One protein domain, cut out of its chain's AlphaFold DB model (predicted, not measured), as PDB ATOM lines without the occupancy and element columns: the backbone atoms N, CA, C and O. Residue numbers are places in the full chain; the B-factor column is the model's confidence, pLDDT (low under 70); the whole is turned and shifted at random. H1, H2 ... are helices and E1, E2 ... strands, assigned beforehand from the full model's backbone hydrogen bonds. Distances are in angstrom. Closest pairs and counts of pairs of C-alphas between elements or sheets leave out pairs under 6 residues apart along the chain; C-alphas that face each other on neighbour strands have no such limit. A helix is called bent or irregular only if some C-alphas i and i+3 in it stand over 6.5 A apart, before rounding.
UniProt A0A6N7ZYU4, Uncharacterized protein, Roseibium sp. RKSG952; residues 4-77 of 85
ATOM      1  N   LEU A   4    -100.418 -15.488  32.905       96.75
ATOM      2  CA  LEU A   4    -100.901 -14.716  34.053       96.75
ATOM      3  C   LEU A   4     -99.893 -13.609  34.357       96.75
ATOM      4  O   LEU A   4     -98.698 -13.877  34.462       96.75
ATOM      5  N   TYR A   5    -100.371 -12.378  34.485       98.00
ATOM      6  CA  TYR A   5     -99.528 -11.210  34.731       98.00
ATOM      7  C   TYR A   5    -100.308 -10.098  35.440       98.00
ATOM      8  O   TYR A   5    -101.518 -10.211  35.648       98.00
ATOM      9  N   ASP A   6     -99.601  -9.026  35.818       97.62
ATOM     10  CA  ASP A   6    -100.147  -7.899  36.593       97.62
ATOM     11  C   ASP A   6    -100.801  -8.348  37.912       97.62
ATOM     12  O   ASP A   6    -101.839  -7.834  38.319       97.62
ATOM     13  N   VAL A   7    -100.202  -9.360  38.547       97.25
ATOM     14  CA  VAL A   7    -100.706  -9.953  39.785       97.25
ATOM     15  C   VAL A   7    -100.527  -8.977  40.941       97.25
ATOM     16  O   VAL A   7     -99.420  -8.487  41.178       97.25
ATOM     17  N   ARG A   8    -101.607  -8.734  41.682       97.56
ATOM     18  CA  ARG A   8    -101.614  -7.924  42.901       97.56
ATOM     19  C   ARG A   8    -102.387  -8.638  44.002       97.56
ATOM     20  O   ARG A   8    -103.381  -9.305  43.733       97.56
ATOM     21  N   GLU A   9    -101.914  -8.494  45.232       96.81
ATOM     22  CA  GLU A   9    -102.649  -8.922  46.422       96.81
ATOM     23  C   GLU A   9    -103.693  -7.857  46.779       96.81
ATOM     24  O   GLU A   9    -103.399  -6.660  46.754       96.81
ATOM     25  N   GLU A  10    -104.915  -8.294  47.073       94.44
ATOM     26  CA  GLU A  10    -106.039  -7.433  47.426       94.44
ATOM     27  C   GLU A  10    -106.151  -7.311  48.951       94.44
ATOM     28  O   GLU A  10    -106.108  -8.326  49.658       94.44
ATOM     29  N   PRO A  11    -106.326  -6.093  49.487       91.56
ATOM     30  CA  PRO A  11    -106.407  -5.893  50.922       91.56
ATOM     31  C   PRO A  11    -107.688  -6.507  51.495       91.56
ATOM     32  O   PRO A  11    -108.792  -6.316  50.977       91.56
ATOM     33  N   ILE A  12    -107.538  -7.196  52.624       89.44
ATOM     34  CA  ILE A  12    -108.667  -7.632  53.446       89.44
ATOM     35  C   ILE A  12    -109.201  -6.416  54.200       89.44
ATOM     36  O   ILE A  12    -108.433  -5.592  54.703       89.44
ATOM     37  N   ARG A  13    -110.528  -6.285  54.269       86.44
ATOM     38  CA  ARG A  13    -111.157  -5.196  55.015       86.44
ATOM     39  C   ARG A  13    -111.216  -5.535  56.509       86.44
ATOM     40  O   ARG A  13    -111.571  -6.670  56.838       86.44
ATOM     41  N   PRO A  14    -110.977  -4.557  57.400       85.50
ATOM     42  CA  PRO A  14    -111.159  -4.751  58.833       85.50
ATOM     43  C   PRO A  14    -112.565  -5.256  59.169       85.50
ATOM     44  O   PRO A  14    -113.553  -4.713  58.670       85.50
ATOM     45  N   GLY A  15    -112.656  -6.281  60.014       83.00
ATOM     46  CA  GLY A  15    -113.917  -6.894  60.437       83.00
ATOM     47  C   GLY A  15    -114.485  -7.927  59.460       83.00
ATOM     48  O   GLY A  15    -115.599  -8.407  59.670       83.00
ATOM     49  N   THR A  16    -113.750  -8.272  58.398       85.69
ATOM     50  CA  THR A  16    -114.110  -9.354  57.459       85.69
ATOM     51  C   THR A  16    -113.160 -10.549  57.537       85.69
ATOM     52  O   THR A  16    -113.262 -11.486  56.742       85.69
ATOM     53  N   GLU A  17    -112.230 -10.530  58.492       87.25
ATOM     54  CA  GLU A  17    -111.285 -11.611  58.717       87.25
ATOM     55  C   GLU A  17    -111.997 -12.871  59.219       87.25
ATOM     56  O   GLU A  17    -112.988 -12.823  59.950       87.25
ATOM     57  N   THR A  18    -111.465 -14.030  58.842       88.25
ATOM     58  CA  THR A  18    -111.970 -15.330  59.287       88.25
ATOM     59  C   THR A  18    -110.910 -16.099  60.057       88.25
ATOM     60  O   THR A  18    -109.720 -15.884  59.860       88.25
ATOM     61  N   ASN A  19    -111.338 -17.052  60.893       92.25
ATOM     62  CA  ASN A  19    -110.425 -17.913  61.664       92.25
ATOM     63  C   ASN A  19    -109.504 -18.766  60.777       92.25
ATOM     64  O   ASN A  19    -108.446 -19.194  61.224       92.25
ATOM     65  N   VAL A  20    -109.924 -19.030  59.538       92.00
ATOM     66  CA  VAL A  20    -109.083 -19.651  58.516       92.00
ATOM     67  C   VAL A  20    -108.401 -18.537  57.719       92.00
ATOM     68  O   VAL A  20    -109.121 -17.713  57.141       92.00
ATOM     69  N   PRO A  21    -107.057 -18.489  57.669       92.75
ATOM     70  CA  PRO A  21    -106.337 -17.490  56.893       92.75
ATOM     71  C   PRO A  21    -106.652 -17.588  55.400       92.75
ATOM     72  O   PRO A  21    -106.579 -18.658  54.787       92.75
ATOM     73  N   ARG A  22    -107.003 -16.443  54.812       94.88
ATOM     74  CA  ARG A  22    -107.283 -16.297  53.384       94.88
ATOM     75  C   ARG A  22    -106.445 -15.176  52.802       94.88
ATOM     76  O   ARG A  22    -106.272 -14.146  53.444       94.88
ATOM     77  N   ARG A  23    -105.958 -15.369  51.580       95.56
ATOM     78  CA  ARG A  23    -105.302 -14.335  50.773       95.56
ATOM     79  C   ARG A  23    -106.058 -14.166  49.471       95.56
ATOM     80  O   ARG A  23    -106.382 -15.163  48.835       95.56
ATOM     81  N   TYR A  24    -106.294 -12.928  49.063       96.50
ATOM     82  CA  TYR A  24    -107.001 -12.608  47.830       96.50
ATOM     83  C   TYR A  24    -106.058 -11.934  46.849       96.50
ATOM     84  O   TYR A  24    -105.269 -11.080  47.240       96.50
ATOM     85  N   CYS A  25    -106.154 -12.299  45.578       97.38
ATOM     86  CA  CYS A  25    -105.335 -11.728  44.525       97.38
ATOM     87  C   CYS A  25    -106.167 -11.441  43.275       97.38
ATOM     88  O   CYS A  25    -107.136 -12.139  42.961       97.38
ATOM     89  N   SER A  26    -105.732 -10.438  42.524       97.56
ATOM     90  CA  SER A  26    -106.253 -10.101  41.205       97.56
ATOM     91  C   SER A  26    -105.129 -10.066  40.173       97.56
ATOM     92  O   SER A  26    -103.946  -9.978  40.508       97.56
ATOM     93  N   GLY A  27    -105.488 -10.182  38.899       97.44
ATOM     94  CA  GLY A  27    -104.542 -10.057  37.797       97.44
ATOM     95  C   GLY A  27    -105.216 -10.153  36.435       97.44
ATOM     96  O   GLY A  27    -106.438 -10.035  36.302       97.44
ATOM     97  N   LYS A  28    -104.406 -10.398  35.404       97.81
ATOM     98  CA  LYS A  28    -104.859 -10.602  34.024       97.81
ATOM     99  C   LYS A  28    -104.444 -11.978  33.526       97.81
ATOM    100  O   LYS A  28    -103.272 -12.338  33.610       97.81
ATOM    101  N   ALA A  29    -105.403 -12.722  32.982       97.12
ATOM    102  CA  ALA A  29    -105.182 -14.041  32.408       97.12
ATOM    103  C   ALA A  29    -105.433 -14.020  30.900       97.12
ATOM    104  O   ALA A  29    -106.524 -13.661  30.454       97.12
ATOM    105  N   THR A  30    -104.445 -14.462  30.125       97.56
ATOM    106  CA  THR A  30    -104.632 -14.788  28.707       97.56
ATOM    107  C   THR A  30    -105.076 -16.239  28.603       97.56
ATOM    108  O   THR A  30    -104.428 -17.141  29.147       97.56
ATOM    109  N   VAL A  31    -106.194 -16.486  27.930       94.69
ATOM    110  CA  VAL A  31    -106.759 -17.827  27.741       94.69
ATOM    111  C   VAL A  31    -106.436 -18.378  26.349       94.69
ATOM    112  O   VAL A  31    -105.741 -17.747  25.556       94.69
ATOM    113  N   SER A  32    -106.831 -19.624  26.086       94.75
ATOM    114  CA  SER A  32    -106.401 -20.380  24.902       94.75
ATOM    115  C   SER A  32    -106.907 -19.815  23.574       94.75
ATOM    116  O   SER A  32    -106.343 -20.139  22.539       94.75
ATOM    117  N   ASP A  33    -107.949 -18.983  23.595       93.69
ATOM    118  CA  ASP A  33    -108.448 -18.256  22.422       93.69
ATOM    119  C   ASP A  33    -107.660 -16.957  22.142       93.69
ATOM    120  O   ASP A  33    -107.985 -16.223  21.213       93.69
ATOM    121  N   GLY A  34    -106.625 -16.665  22.941       95.88
ATOM    122  CA  GLY A  34    -105.796 -15.464  22.836       95.88
ATOM    123  C   GLY A  34    -106.375 -14.233  23.538       95.88
ATOM    124  O   GLY A  34    -105.660 -13.243  23.706       95.88
ATOM    125  N   ASN A  35    -107.625 -14.278  24.004       96.81
ATOM    126  CA  ASN A  35    -108.236 -13.162  24.714       96.81
ATOM    127  C   ASN A  35    -107.682 -13.038  26.136       96.81
ATOM    128  O   ASN A  35    -107.286 -14.017  26.776       96.81
ATOM    129  N   THR A  36    -107.665 -11.806  26.644       97.25
ATOM    130  CA  THR A  36    -107.232 -11.496  28.009       97.25
ATOM    131  C   THR A  36    -108.407 -10.997  28.833       97.25
ATOM    132  O   THR A  36    -109.114 -10.080  28.417       97.25
ATOM    133  N   TYR A  37    -108.561 -11.547  30.036       96.50
ATOM    134  CA  TYR A  37    -109.623 -11.182  30.969       96.50
ATOM    135  C   TYR A  37    -109.080 -10.943  32.383       96.50
ATOM    136  O   TYR A  37    -108.044 -11.509  32.748       96.50
ATOM    137  N   PRO A  38    -109.787 -10.149  33.209       96.81
ATOM    138  CA  PRO A  38    -109.524 -10.086  34.640       96.81
ATOM    139  C   PRO A  38    -109.719 -11.460  35.286       96.81
ATOM    140  O   PRO A  38    -110.748 -12.112  35.073       96.81
ATOM    141  N   ILE A  39    -108.748 -11.867  36.096       97.12
ATOM    142  CA  ILE A  39    -108.813 -13.061  36.936       97.12
ATOM    143  C   ILE A  39    -108.716 -12.649  38.402       97.12
ATOM    144  O   ILE A  39    -107.946 -11.759  38.759       97.12
ATOM    145  N   TYR A  40    -109.500 -13.319  39.235       97.50
ATOM    146  CA  TYR A  40    -109.484 -13.202  40.685       97.50
ATOM    147  C   TYR A  40    -109.274 -14.588  41.268       97.50
ATOM    148  O   TYR A  40    -109.802 -15.567  40.735       97.50
ATOM    149  N   TYR A  41    -108.493 -14.690  42.331       97.19
ATOM    150  CA  TYR A  41    -108.288 -15.958  43.008       97.19
ATOM    151  C   TYR A  41    -108.029 -15.751  44.492       97.19
ATOM    152  O   TYR A  41    -107.462 -14.737  44.901       97.19
ATOM    153  N   MET A  42    -108.428 -16.738  45.287       96.62
ATOM    154  CA  MET A  42    -108.137 -16.782  46.711       96.62
ATOM    155  C   MET A  42    -107.310 -18.011  47.065       96.62
ATOM    156  O   MET A  42    -107.481 -19.083  46.484       96.62
ATOM    157  N   LEU A  43    -106.427 -17.844  48.043       96.81
ATOM    158  CA  LEU A  43    -105.693 -18.919  48.684       96.81
ATOM    159  C   LEU A  43    -106.265 -19.112  50.084       96.81
ATOM    160  O   LEU A  43    -106.288 -18.164  50.867       96.81
ATOM    161  N   THR A  44    -106.698 -20.328  50.398       96.56
ATOM    162  CA  THR A  44    -107.195 -20.696  51.729       96.56
ATOM    163  C   THR A  44    -106.195 -21.630  52.396       96.56
ATOM    164  O   THR A  44    -105.925 -22.723  51.882       96.56
ATOM    165  N   GLU A  45    -105.637 -21.204  53.528       95.75
ATOM    166  CA  GLU A  45    -104.765 -22.052  54.340       95.75
ATOM    167  C   GLU A  45    -105.575 -23.207  54.936       95.75
ATOM    168  O   GLU A  45    -106.743 -23.041  55.288       95.75
ATOM    169  N   TYR A  46    -104.986 -24.400  54.998       95.19
ATOM    170  CA  TYR A  46    -105.663 -25.633  55.414       95.19
ATOM    171  C   TYR A  46    -106.876 -26.021  54.545       95.19
ATOM    172  O   TYR A  46    -107.667 -26.876  54.929       95.19
ATOM    173  N   GLY A  47    -107.036 -25.427  53.357       94.50
ATOM    174  CA  GLY A  47    -108.121 -25.775  52.431       94.50
ATOM    175  C   GLY A  47    -107.835 -26.998  51.553       94.50
ATOM    176  O   GLY A  47    -108.697 -27.414  50.781       94.50
ATOM    177  N   GLY A  48    -106.615 -27.541  51.594       93.06
ATOM    178  CA  GLY A  48    -106.209 -28.671  50.757       93.06
ATOM    179  C   GLY A  48    -106.755 -30.026  51.227       93.06
ATOM    180  O   GLY A  48    -107.592 -30.121  52.127       93.06
ATOM    181  N   PHE A  49    -106.287 -31.108  50.601       93.62
ATOM    182  CA  PHE A  49    -106.757 -32.464  50.904       93.62
ATOM    183  C   PHE A  49    -106.534 -32.804  52.384       93.62
ATOM    184  O   PHE A  49    -105.411 -32.716  52.873       93.62
ATOM    185  N   LEU A  50    -107.602 -33.182  53.096       94.25
ATOM    186  CA  LEU A  50    -107.585 -33.473  54.539       94.25
ATOM    187  C   LEU A  50    -106.993 -32.346  55.409       94.25
ATOM    188  O   LEU A  50    -106.439 -32.609  56.472       94.25
ATOM    189  N   GLY A  51    -107.097 -31.091  54.966       92.06
ATOM    190  CA  GLY A  51    -106.550 -29.945  55.690       92.06
ATOM    191  C   GLY A  51    -105.059 -29.694  55.450       92.06
ATOM    192  O   GLY A  51    -104.483 -28.798  56.062       92.06
ATOM    193  N   PHE A  52    -104.412 -30.452  54.561       94.38
ATOM    194  CA  PHE A  52    -102.998 -30.263  54.257       94.38
ATOM    195  C   PHE A  52    -102.786 -29.247  53.135       94.38
ATOM    196  O   PHE A  52    -103.269 -29.416  52.015       94.38
ATOM    197  N   GLY A  53    -101.980 -28.223  53.424       94.88
ATOM    198  CA  GLY A  53    -101.538 -27.233  52.447       94.88
ATOM    199  C   GLY A  53    -102.589 -26.171  52.126       94.88
ATOM    200  O   GLY A  53    -103.451 -25.850  52.942       94.88
ATOM    201  N   TRP A  54    -102.480 -25.605  50.928       95.88
ATOM    202  CA  TRP A  54    -103.292 -24.482  50.469       95.88
ATOM    203  C   TRP A  54    -104.276 -24.934  49.397       95.88
ATOM    204  O   TRP A  54    -103.918 -25.707  48.506       95.88
ATOM    205  N   ASN A  55    -105.499 -24.413  49.448       96.44
ATOM    206  CA  ASN A  55    -106.433 -24.492  48.331       96.44
ATOM    207  C   ASN A  55    -106.428 -23.181  47.555       96.44
ATOM    208  O   ASN A  55    -106.392 -22.110  48.157       96.44
ATOM    209  N   VAL A  56    -106.458 -23.289  46.229       96.38
ATOM    210  CA  VAL A  56    -106.578 -22.147  45.326       96.38
ATOM    211  C   VAL A  56    -107.910 -22.256  44.607       96.38
ATOM    212  O   VAL A  56    -108.150 -23.228  43.892       96.38
ATOM    213  N   GLU A  57    -108.739 -21.232  44.757       95.94
ATOM    214  CA  GLU A  57    -109.989 -21.084  44.020       95.94
ATOM    215  C   GLU A  57    -109.876 -19.867  43.106       95.94
ATOM    216  O   GLU A  57    -109.485 -18.789  43.552       95.94
ATOM    217  N   ALA A  58    -110.165 -20.044  41.816       95.88
ATOM    218  CA  ALA A  58    -109.941 -19.026  40.796       95.88
ATOM    219  C   ALA A  58    -111.191 -18.789  39.944       95.88
ATOM    220  O   ALA A  58    -111.913 -19.718  39.584       95.88
ATOM    221  N   CYS A  59    -111.399 -17.531  39.567       96.88
ATOM    222  CA  CYS A  59    -112.516 -17.069  38.763       96.88
ATOM    223  C   CYS A  59    -112.044 -16.067  37.708       96.88
ATOM    224  O   CYS A  59    -111.408 -15.061  38.022       96.88
ATOM    225  N   ILE A  60    -112.389 -16.316  36.446       95.81
ATOM    226  CA  ILE A  60    -112.167 -15.368  35.353       95.81
ATOM    227  C   ILE A  60    -113.501 -14.684  35.065       95.81
ATOM    228  O   ILE A  60    -114.447 -15.333  34.627       95.81
ATOM    229  N   ASN A  61    -113.568 -13.372  35.286       89.81
ATOM    230  CA  ASN A  61    -114.826 -12.619  35.373       89.81
ATOM    231  C   ASN A  61    -115.744 -12.781  34.151       89.81
ATOM    232  O   ASN A  61    -116.939 -13.020  34.274       89.81
ATOM    233  N   ALA A  62    -115.170 -12.726  32.951       88.38
ATOM    234  CA  ALA A  62    -115.929 -12.859  31.708       88.38
ATOM    235  C   ALA A  62    -116.233 -14.318  31.311       88.38
ATOM    236  O   ALA A  62    -116.964 -14.548  30.350       88.38
ATOM    237  N   LEU A  63    -115.652 -15.301  32.007       93.00
ATOM    238  CA  LEU A  63    -115.746 -16.719  31.654       93.00
ATOM    239  C   LEU A  63    -116.511 -17.558  32.691       93.00
ATOM    240  O   LEU A  63    -116.822 -18.714  32.401       93.00
ATOM    241  N   ASP A  64    -116.887 -16.994  33.843       91.25
ATOM    242  CA  ASP A  64    -117.780 -17.637  34.819       91.25
ATOM    243  C   ASP A  64    -119.257 -17.550  34.385       91.25
ATOM    244  O   ASP A  64    -120.083 -16.835  34.954       91.25
ATOM    245  N   LYS A  65    -119.595 -18.279  33.314       89.56
ATOM    246  CA  LYS A  65    -120.931 -18.250  32.687       89.56
ATOM    247  C   LYS A  65    -122.047 -18.698  33.630       89.56
ATOM    248  O   LYS A  65    -123.178 -18.230  33.507       89.56
ATOM    249  N   TRP A  66    -121.728 -19.607  34.547       91.56
ATOM    250  CA  TRP A  66    -122.686 -20.205  35.474       91.56
ATOM    251  C   TRP A  66    -122.732 -19.493  36.824       91.56
ATOM    252  O   TRP A  66    -123.550 -19.865  37.660       91.56
ATOM    253  N   ARG A  67    -121.900 -18.459  37.021       90.88
ATOM    254  CA  ARG A  67    -121.777 -17.717  38.281       90.88
ATOM    255  C   ARG A  67    -121.514 -18.642  39.467       90.88
ATOM    256  O   ARG A  67    -122.130 -18.481  40.520       90.88
ATOM    257  N   ILE A  68    -120.622 -19.618  39.297       93.44
ATOM    258  CA  ILE A  68    -120.286 -20.543  40.388       93.44
ATOM    259  C   ILE A  68    -119.600 -19.807  41.543       93.44
ATOM    260  O   ILE A  68    -119.785 -20.177  42.698       93.44
ATOM    261  N   ASN A  69    -118.909 -18.707  41.229       91.50
ATOM    262  CA  ASN A  69    -118.266 -17.819  42.194       91.50
ATOM    263  C   ASN A  69    -119.062 -16.519  42.396       91.50
ATOM    264  O   ASN A  69    -118.481 -15.468  42.686       91.50
ATOM    265  N   ASP A  70    -120.389 -16.588  42.232       89.00
ATOM    266  CA  ASP A  70    -121.313 -15.450  42.261       89.00
ATOM    267  C   ASP A  70    -121.036 -14.413  41.136       89.00
ATOM    268  O   ASP A  70    -120.130 -14.544  40.312       89.00
ATOM    269  N   GLY A  71    -121.869 -13.378  41.019       88.50
ATOM    270  CA  GLY A  71    -121.713 -12.339  40.002       88.50
ATOM    271  C   GLY A  71    -120.445 -11.508  40.210       88.50
ATOM    272  O   GLY A  71    -120.247 -10.968  41.297       88.50
ATOM    273  N   ASP A  72    -119.642 -11.331  39.154       89.75
ATOM    274  CA  ASP A  72    -118.362 -10.602  39.193       89.75
ATOM    275  C   ASP A  72    -117.322 -11.262  40.126       89.75
ATOM    276  O   ASP A  72    -116.558 -10.583  40.811       89.75
ATOM    277  N   CYS A  73    -117.286 -12.602  40.162       94.88
ATOM    278  CA  CYS A  73    -116.310 -13.387  40.929       94.88
ATOM    279  C   CYS A  73    -116.259 -13.047  42.428       94.88
ATOM    280  O   CYS A  73    -115.202 -13.148  43.050       94.88
ATOM    281  N   ARG A  74    -117.374 -12.602  43.019       91.94
ATOM    282  CA  ARG A  74    -117.414 -12.158  44.421       91.94
ATOM    283  C   ARG A  74    -116.991 -13.240  45.411       91.94
ATOM    284  O   ARG A  74    -116.391 -12.892  46.418       91.94
ATOM    285  N   GLY A  75    -117.252 -14.515  45.120       93.06
ATOM    286  CA  GLY A  75    -116.889 -15.633  45.997       93.06
ATOM    287  C   GLY A  75    -115.384 -15.761  46.262       93.06
ATOM    288  O   GLY A  75    -114.988 -16.224  47.326       93.06
ATOM    289  N   VAL A  76    -114.549 -15.275  45.337       95.69
ATOM    290  CA  VAL A  76    -113.080 -15.331  45.427       95.69
ATOM    291  C   VAL A  76    -112.435 -13.949  45.573       95.69
ATOM    292  O   VAL A  76    -111.237 -13.793  45.342       95.69
ATOM    293  N   LYS A  77    -113.221 -12.927  45.928       94.25
ATOM    294  CA  LYS A  77    -112.752 -11.569  46.236       94.25
ATOM    295  C   LYS A  77    -112.905 -11.289  47.737       94.25
ATOM    296  O   LYS A  77    -113.712 -11.949  48.394       94.25
TER     297      LYS A  77
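Overview. This is residues 4 to 77 of the 85 residues of an uncharacterized protein of Roseibium sp. RKSG952 (UniProt A0A6N7ZYU4). Look first for one strongly twisted sheet of four strands, E1 to E4, each folding back beside the one before, with the short helix H1 and the link before it over one face and the other face bare. Between E1 and E2 a long loop sticks out with residues 13 to 19. The printed part has 74 residues with four named strands and then one named helix, in the order E1, E2, E3, E4, H1; the sheet runs in that same strand order, antiparallel throughout, and the class is mostly strand. The whole is only just compact, close to loose, with a radius of gyration of the C-alphas of 13.1 A and spans of 38 by 29 by 25 A.

Along the chain. Find C-alpha 4 at (-100.901, -14.716, 34.053); from there E1, residues 4 to 10, runs 16.1 A. E2, residues 22 to 30, runs 24.9 A and bends by 54 degrees at residue 27. E3, residues 36 to 45, is the longest strand; go from C-alpha 36 at (-107.232, -11.496, 28.009) and you cover 28.5 A. E4, residues 54 to 60, runs 19.8 A. H1, residues 71 to 76, spans 10.6 A and ends at C-alpha 76 at (-113.080, -15.331, 45.427); it is irregular, with C-alphas 72 and 75 8.6 A apart.

Arrangement. The four strands form a meander, each strand the antiparallel neighbour of the one before, with E1 and E4 as edge strands. In the hairpin of E1 and E2, at 153 degrees, look at N 8 and O 26, 2.9 A apart and within hydrogen-bond range. In the hairpin of E2 and E3, at 157 degrees, N 25 and O 41 are within range at 2.8 A. In the hairpin of E3 and E4, at 158 degrees, N 59 and O 40 are within range at 2.8 A. E1 and E4 are apart. H1 is on the sheet at a height over the sheet of 8.6 A. It lies over E3, only just, with 4 of its C-alphas falling on E3 and 2 on E4, and runs along the strands, at 7 degrees to E3 on the local plane. The closest C-alphas of E3 and H1 are those of Met 42 and Val 76, 5.3 A; for E4 and H1 they are those of Cys 59 and Cys 73, 5.7 A. In H1, 0 of 2 O i to N i+4 pairs and 1 of 3 O i to N i+3 pairs are within hydrogen-bond range.

Size, cuts and confidence. The two C-alphas farthest apart are those of Gly 15 and Asp 33, 40.1 A. The printed part, residues 4 to 77, has no cut. The link from E1 to E2, 11 residues, is long; that from E2 to E3 is tight. The mean pLDDT of the printed part is 93.9, and no printed residue is under 70.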